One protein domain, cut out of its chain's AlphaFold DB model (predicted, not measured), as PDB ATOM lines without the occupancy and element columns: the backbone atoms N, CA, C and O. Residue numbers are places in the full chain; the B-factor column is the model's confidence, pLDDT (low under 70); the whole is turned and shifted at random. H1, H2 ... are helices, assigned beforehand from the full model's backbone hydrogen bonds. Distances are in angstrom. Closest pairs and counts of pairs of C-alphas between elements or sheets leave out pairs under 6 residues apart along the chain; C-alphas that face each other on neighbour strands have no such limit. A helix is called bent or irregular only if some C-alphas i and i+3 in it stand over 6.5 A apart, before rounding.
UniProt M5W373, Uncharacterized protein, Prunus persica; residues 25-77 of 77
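What this domain is: This is residues 25 to 77 of the 77 residues of an uncharacterized protein of Prunus persica (UniProt M5W373). Two helices, H1 and H2, pack on each other as an open V, with the later residues of H2, 57 to 62, on H1 and its first residues leading away from it. The long loop of residues 40 to 50 bridges the open side of the V, and the four-residue helix H3 packs on H2 away from H1. The printed part has 53 residues with three named helices, in the order H1, H2, H3, and no named strand; the class is all helix. It is compact, with a radius of gyration of the C-alphas of 10.7 A, and elongated, spanning 34 by 19 by 17 A.

How they stand to each other: H2, residues 51 to 62, touches H1, residues 25 to 39, with its residues 57 to 62 alone. Their closest C-alphas, those of Leu 33 and Ile 58, are 5.8 A apart. They run opposite ways at a steep tilt of 50 degrees. H2 also touches H3, residues 72 to 75; the closest C-alphas, those of Lys 55 and Tyr 72, are 6.5 A apart. H1 and H3 are apart. Every O i to N i+4 pair is within hydrogen-bond range in H1, and 6 of 8 are in H2; H3 is too short for such a pair, and its 1 O i to N i+3 pair is within range.

Where its parts are: H1 begins at C-alpha 25, at (-21.465, -34.927, -40.896), and is 21.2 A long from first to last C-alpha. H2 begins at C-alpha 51, at (-1.192, -33.022, -31.277), and is 15.0 A long. It is neither bent nor irregular, but only just: C-alphas 56 and 59 are 6.4 A apart. H3 is 5.0 A long and ends at C-alpha 75, at (-7.461, -30.907, -38.708).

The domain as a whole: The two C-alphas farthest apart, those of Val 45 and Thr 67, are 34.0 A from each other. The link from H1 to H2 is long, with 11 residues, and that from H2 to H3 is short, with 9. The printed part has no cut and ends at Ser 77, the chain's last residue. The mean pLDDT of the printed part is 91.4, and no printed residue is under 70.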
ATOM      1  N   ASP A  25     -21.449 -33.860 -41.897       90.56
ATOM      2  CA  ASP A  25     -21.465 -34.927 -40.896       90.56
ATOM      3  C   ASP A  25     -20.091 -35.107 -40.239       90.56
ATOM      4  O   ASP A  25     -20.005 -35.135 -39.010       90.56
ATOM      5  N   ASP A  26     -19.006 -35.120 -41.025       90.44
ATOM      6  CA  ASP A  26     -17.636 -35.207 -40.491       90.44
ATOM      7  C   ASP A  26     -17.333 -34.029 -39.552       90.44
ATOM      8  O   ASP A  26     -16.696 -34.192 -38.510       90.44
ATOM      9  N   THR A  27     -17.787 -32.830 -39.929       91.69
ATOM     10  CA  THR A  27     -17.570 -31.598 -39.159       91.69
ATOM     11  C   THR A  27     -18.361 -31.618 -37.855       91.69
ATOM     12  O   THR A  27     -17.821 -31.284 -36.800       91.69
ATOM     13  N   ASN A  28     -19.625 -32.043 -37.900       94.19
ATOM     14  CA  ASN A  28     -20.466 -32.163 -36.711       94.19
ATOM     15  C   ASN A  28     -19.888 -33.191 -35.731       94.19
ATOM     16  O   ASN A  28     -19.753 -32.906 -34.542       94.19
ATOM     17  N   GLU A  29     -19.478 -34.359 -36.226       93.94
ATOM     18  CA  GLU A  29     -18.823 -35.382 -35.409       93.94
ATOM     19  C   GLU A  29     -17.513 -34.857 -34.801       93.94
ATOM     20  O   GLU A  29     -17.264 -35.056 -33.611       93.94
ATOM     21  N   LEU A  30     -16.697 -34.126 -35.571       94.25
ATOM     22  CA  LEU A  30     -15.483 -33.493 -35.053       94.25
ATOM     23  C   LEU A  30     -15.790 -32.531 -33.893       94.25
ATOM     24  O   LEU A  30     -15.092 -32.567 -32.877       94.25
ATOM     25  N   LEU A  31     -16.828 -31.698 -34.015       94.88
ATOM     26  CA  LEU A  31     -17.245 -30.767 -32.962       94.88
ATOM     27  C   LEU A  31     -17.688 -31.503 -31.693       94.88
ATOM     28  O   LEU A  31     -17.243 -31.148 -30.600       94.88
ATOM     29  N   HIS A  32     -18.500 -32.554 -31.825       95.75
ATOM     30  CA  HIS A  32     -18.909 -33.379 -30.687       95.75
ATOM     31  C   HIS A  32     -17.699 -34.004 -29.979       95.75
ATOM     32  O   HIS A  32     -17.558 -33.883 -28.762       95.75
ATOM     33  N   LEU A  33     -16.765 -34.583 -30.740       95.06
ATOM     34  CA  LEU A  33     -15.548 -35.183 -30.193       95.06
ATOM     35  C   LEU A  33     -14.632 -34.158 -29.506       95.06
ATOM     36  O   LEU A  33     -13.977 -34.492 -28.516       95.06
ATOM     37  N   LEU A  34     -14.574 -32.923 -30.009       94.50
ATOM     38  CA  LEU A  34     -13.821 -31.830 -29.389       94.50
ATOM     39  C   LEU A  34     -14.428 -31.419 -28.045       94.50
ATOM     40  O   LEU A  34     -13.696 -31.291 -27.062       94.50
ATOM     41  N   VAL A  35     -15.750 -31.251 -27.987       94.69
ATOM     42  CA  VAL A  35     -16.471 -30.929 -26.748       94.69
ATOM     43  C   VAL A  35     -16.258 -32.027 -25.706       94.69
ATOM     44  O   VAL A  35     -15.875 -31.733 -24.573       94.69
ATOM     45  N   ASP A  36     -16.393 -33.294 -26.097       95.00
ATOM     46  CA  ASP A  36     -16.152 -34.436 -25.210       95.00
ATOM     47  C   ASP A  36     -14.703 -34.489 -24.710       95.00
ATOM     48  O   ASP A  36     -14.439 -34.753 -23.531       95.00
ATOM     49  N   ALA A  37     -13.732 -34.213 -25.584       93.19
ATOM     50  CA  ALA A  37     -12.323 -34.168 -25.210       93.19
ATOM     51  C   ALA A  37     -12.031 -33.050 -24.194       93.19
ATOM     52  O   ALA A  37     -11.271 -33.243 -23.243       93.19
ATOM     53  N   ILE A  38     -12.656 -31.887 -24.366       92.12
ATOM     54  CA  ILE A  38     -12.528 -30.755 -23.445       92.12
ATOM     55  C   ILE A  38     -13.171 -31.083 -22.092       92.12
ATOM     56  O   ILE A  38     -12.539 -30.862 -21.054       92.12
ATOM     57  N   ASN A  39     -14.377 -31.653 -22.102       93.38
ATOM     58  CA  ASN A  39     -15.117 -32.037 -20.898       93.38
ATOM     59  C   ASN A  39     -14.427 -33.165 -20.116       93.38
ATOM     60  O   ASN A  39     -14.501 -33.197 -18.892       93.38
ATOM     61  N   SER A  40     -13.700 -34.054 -20.799       92.25
ATOM     62  CA  SER A  40     -12.891 -35.115 -20.173       92.25
ATOM     63  C   SER A  40     -11.512 -34.655 -19.684       92.25
ATOM     64  O   SER A  40     -10.739 -35.467 -19.179       92.25
ATOM     65  N   GLY A  41     -11.183 -33.364 -19.809       91.81
ATOM     66  CA  GLY A  41      -9.934 -32.813 -19.285       91.81
ATOM     67  C   GLY A  41      -8.697 -33.129 -20.129       91.81
ATOM     68  O   GLY A  41      -7.587 -33.078 -19.614       91.81
ATOM     69  N   LEU A  42      -8.842 -33.416 -21.430       91.25
ATOM     70  CA  LEU A  42      -7.701 -33.703 -22.321       91.25
ATOM     71  C   LEU A  42      -6.867 -32.473 -22.715       91.25
ATOM     72  O   LEU A  42      -5.912 -32.599 -23.497       91.25
ATOM     73  N   ARG A  43      -7.232 -31.296 -22.201       92.62
ATOM     74  CA  ARG A  43      -6.488 -30.048 -22.372       92.62
ATOM     75  C   ARG A  43      -5.170 -30.109 -21.601       92.62
ATOM     76  O   ARG A  43      -5.105 -30.661 -20.507       92.62
ATOM     77  N   ASP A  44      -4.121 -29.555 -22.190       87.75
ATOM     78  CA  ASP A  44      -2.828 -29.391 -21.535       87.75
ATOM     79  C   ASP A  44      -2.819 -28.187 -20.574       87.75
ATOM     80  O   ASP A  44      -3.827 -27.500 -20.390       87.75
ATOM     81  N   VAL A  45      -1.662 -27.927 -19.958       87.69
ATOM     82  CA  VAL A  45      -1.452 -26.810 -19.019       87.69
ATOM     83  C   VAL A  45      -1.742 -25.433 -19.628       87.69
ATOM     84  O   VAL A  45      -2.033 -24.495 -18.895       87.69
ATOM     85  N   ASN A  46      -1.710 -25.321 -20.959       89.50
ATOM     86  CA  ASN A  46      -2.010 -24.099 -21.699       89.50
ATOM     87  C   ASN A  46      -3.473 -24.063 -22.176       89.50
ATOM     88  O   ASN A  46      -3.843 -23.218 -22.990       89.50
ATOM     89  N   GLY A  47      -4.308 -25.007 -21.731       86.88
ATOM     90  CA  GLY A  47      -5.697 -25.135 -22.157       86.88
ATOM     91  C   GLY A  47      -5.868 -25.672 -23.582       86.88
ATOM     92  O   GLY A  47      -6.992 -25.692 -24.084       86.88
ATOM     93  N   SER A  48      -4.792 -26.121 -24.231       90.50
ATOM     94  CA  SER A  48      -4.784 -26.559 -25.628       90.50
ATOM     95  C   SER A  48      -4.865 -28.079 -25.754       90.50
ATOM     96  O   SER A  48      -4.439 -28.834 -24.883       90.50
ATOM     97  N   LEU A  49      -5.409 -28.566 -26.870       92.00
ATOM     98  CA  LEU A  49      -5.358 -29.991 -27.193       92.00
ATOM     99  C   LEU A  49      -4.027 -30.310 -27.872       92.00
ATOM    100  O   LEU A  49      -3.761 -29.880 -28.994       92.00
ATOM    101  N   SER A  50      -3.193 -31.111 -27.208       92.00
ATOM    102  CA  SER A  50      -1.919 -31.531 -27.791       92.00
ATOM    103  C   SER A  50      -2.129 -32.341 -29.076       92.00
ATOM    104  O   SER A  50      -3.051 -33.155 -29.181       92.00
ATOM    105  N   LYS A  51      -1.201 -32.221 -30.035       92.88
ATOM    106  CA  LYS A  51      -1.192 -33.022 -31.277       92.88
ATOM    107  C   LYS A  51      -1.352 -34.525 -31.017       92.88
ATOM    108  O   LYS A  51      -1.991 -35.230 -31.796       92.88
ATOM    109  N   LYS A  52      -0.770 -35.025 -29.922       93.25
ATOM    110  CA  LYS A  52      -0.886 -36.427 -29.501       93.25
ATOM    111  C   LYS A  52      -2.325 -36.779 -29.115       93.25
ATOM    112  O   LYS A  52      -2.821 -37.803 -29.576       93.25
ATOM    113  N   ASN A  53      -2.986 -35.936 -28.322       91.44
ATOM    114  CA  ASN A  53      -4.373 -36.148 -27.896       91.44
ATOM    115  C   ASN A  53      -5.340 -36.022 -29.078       91.44
ATOM    116  O   ASN A  53      -6.201 -36.882 -29.238       91.44
ATOM    117  N   VAL A  54      -5.130 -35.043 -29.965       93.56
ATOM    118  CA  VAL A  54      -5.919 -34.902 -31.200       93.56
ATOM    119  C   VAL A  54      -5.824 -36.166 -32.053       93.56
ATOM    120  O   VAL A  54      -6.842 -36.731 -32.435       93.56
ATOM    121  N   LYS A  55      -4.612 -36.673 -32.306       94.06
ATOM    122  CA  LYS A  55      -4.432 -37.896 -33.101       94.06
ATOM    123  C   LYS A  55      -5.043 -39.132 -32.440       94.06
ATOM    124  O   LYS A  55      -5.729 -39.901 -33.101       94.06
ATOM    125  N   ARG A  56      -4.760 -39.344 -31.152       93.69
ATOM    126  CA  ARG A  56      -5.122 -40.579 -30.443       93.69
ATOM    127  C   ARG A  56      -6.599 -40.644 -30.072       93.69
ATOM    128  O   ARG A  56      -7.148 -41.735 -30.038       93.69
ATOM    129  N   VAL A  57      -7.217 -39.513 -29.747       93.19
ATOM    130  CA  VAL A  57      -8.593 -39.488 -29.243       93.19
ATOM    131  C   VAL A  57      -9.543 -39.034 -30.336       93.19
ATOM    132  O   VAL A  57     -10.423 -39.792 -30.722       93.19
ATOM    133  N   ILE A  58      -9.338 -37.830 -30.866       94.75
ATOM    134  CA  ILE A  58     -10.295 -37.205 -31.784       94.75
ATOM    135  C   ILE A  58     -10.249 -37.892 -33.147       94.75
ATOM    136  O   ILE A  58     -11.229 -38.499 -33.563       94.75
ATOM    137  N   LEU A  59      -9.091 -37.884 -33.813       94.38
ATOM    138  CA  LEU A  59      -8.967 -38.453 -35.158       94.38
ATOM    139  C   LEU A  59      -9.159 -39.970 -35.162       94.38
ATOM    140  O   LEU A  59      -9.742 -40.500 -36.095       94.38
ATOM    141  N   SER A  60      -8.722 -40.671 -34.114       94.38
ATOM    142  CA  SER A  60      -8.952 -42.115 -34.000       94.38
ATOM    143  C   SER A  60     -10.441 -42.468 -33.941       94.38
ATOM    144  O   SER A  60     -10.843 -43.462 -34.536       94.38
ATOM    145  N   ARG A  61     -11.253 -41.686 -33.215       94.69
ATOM    146  CA  ARG A  61     -12.704 -41.909 -33.112       94.69
ATOM    147  C   ARG A  61     -13.438 -41.467 -34.371       94.69
ATOM    148  O   ARG A  61     -14.292 -42.200 -34.852       94.69
ATOM    149  N   LEU A  62     -13.063 -40.314 -34.920       94.44
ATOM    150  CA  LEU A  62     -13.623 -39.794 -36.161       94.44
ATOM    151  C   LEU A  62     -13.385 -40.771 -37.324       94.44
ATOM    152  O   LEU A  62     -14.327 -41.186 -37.990       94.44
ATOM    153  N   ASN A  63     -12.139 -41.218 -37.510       93.25
ATOM    154  CA  ASN A  63     -11.754 -42.115 -38.604       93.25
ATOM    155  C   ASN A  63     -12.363 -43.516 -38.497       93.25
ATOM    156  O   ASN A  63     -12.357 -44.246 -39.479       93.25
ATOM    157  N   ALA A  64     -12.885 -43.900 -37.329       92.94
ATOM    158  CA  ALA A  64     -13.630 -45.145 -37.177       92.94
ATOM    159  C   ALA A  64     -15.051 -45.065 -37.766       92.94
ATOM    160  O   ALA A  64     -15.674 -46.101 -37.976       92.94
ATOM    161  N   LYS A  65     -15.571 -43.853 -38.001       89.12
ATOM    162  CA  LYS A  65     -16.944 -43.606 -38.467       89.12
ATOM    163  C   LYS A  65     -17.032 -43.181 -39.932       89.12
ATOM    164  O   LYS A  65     -18.094 -43.315 -40.529       89.12
ATOM    165  N   ILE A  66     -15.944 -42.665 -40.499       88.44
ATOM    166  CA  ILE A  66     -15.933 -42.070 -41.840       88.44
ATOM    167  C   ILE A  66     -15.174 -42.952 -42.832       88.44
ATOM    168  O   ILE A  66     -14.202 -43.616 -42.481       88.44
ATOM    169  N   THR A  67     -15.596 -42.917 -44.095       82.69
ATOM    170  CA  THR A  67     -14.982 -43.707 -45.175       82.69
ATOM    171  C   THR A  67     -13.559 -43.258 -45.493       82.69
ATOM    172  O   THR A  67     -12.723 -44.077 -45.868       82.69
ATOM    173  N   PHE A  68     -13.270 -41.965 -45.321       85.06
ATOM    174  CA  PHE A  68     -11.979 -41.386 -45.662       85.06
ATOM    175  C   PHE A  68     -11.251 -40.846 -44.428       85.06
ATOM    176  O   PHE A  68     -11.610 -39.787 -43.908       85.06
ATOM    177  N   PRO A  69     -10.217 -41.553 -43.941       88.25
ATOM    178  CA  PRO A  69      -9.523 -41.175 -42.719       88.25
ATOM    179  C   PRO A  69      -8.894 -39.779 -42.797       88.25
ATOM    180  O   PRO A  69      -8.004 -39.514 -43.607       88.25
ATOM    181  N   LYS A  70      -9.281 -38.892 -41.877       89.88
ATOM    182  CA  LYS A  70      -8.672 -37.571 -41.728       89.88
ATOM    183  C   LYS A  70      -7.353 -37.669 -40.975       89.88
ATOM    184  O   LYS A  70      -7.185 -38.382 -39.983       89.88
ATOM    185  N   THR A  71      -6.377 -36.912 -41.454       91.94
ATOM    186  CA  THR A  71      -5.060 -36.794 -40.819       91.94
ATOM    187  C   THR A  71      -4.977 -35.517 -39.992       91.94
ATOM    188  O   THR A  71      -5.799 -34.615 -40.115       91.94
ATOM    189  N   TYR A  72      -3.926 -35.390 -39.180       91.56
ATOM    190  CA  TYR A  72      -3.693 -34.156 -38.426       91.56
ATOM    191  C   TYR A  72      -3.543 -32.917 -39.320       91.56
ATOM    192  O   TYR A  72      -3.878 -31.826 -38.886       91.56
ATOM    193  N   ASN A  73      -3.092 -33.072 -40.567       89.69
ATOM    194  CA  ASN A  73      -3.014 -31.944 -41.495       89.69
ATOM    195  C   ASN A  73      -4.410 -31.465 -41.921       89.69
ATOM    196  O   ASN A  73      -4.606 -30.269 -42.063       89.69
ATOM    197  N   HIS A  74      -5.385 -32.372 -42.043       89.00
ATOM    198  CA  HIS A  74      -6.779 -32.008 -42.324       89.00
ATOM    199  C   HIS A  74      -7.436 -31.279 -41.150       89.00
ATOM    200  O   HIS A  74      -8.305 -30.447 -41.360       89.00
ATOM    201  N   TYR A  75      -7.019 -31.597 -39.921       87.75
ATOM    202  CA  TYR A  75      -7.461 -30.907 -38.708       87.75
ATOM    203  C   TYR A  75      -6.886 -29.484 -38.583       87.75
ATOM    204  O   TYR A  75      -7.481 -28.644 -37.922       87.75
ATOM    205  N   LEU A  76      -5.715 -29.223 -39.173       86.62
ATOM    206  CA  LEU A  76      -5.082 -27.898 -39.168       86.62
ATOM    207  C   LEU A  76      -5.549 -26.982 -40.309       86.62
ATOM    208  O   LEU A  76      -5.132 -25.824 -40.340       86.62
ATOM    209  N   SER A  77      -6.310 -27.522 -41.262       75.56
ATOM    210  CA  SER A  77      -6.802 -26.788 -42.429       75.56
ATOM    211  C   SER A  77      -8.066 -26.008 -42.115       75.56
ATOM    212  O   SER A  77      -8.271 -25.019 -42.851       75.56
TER     213      SER A  77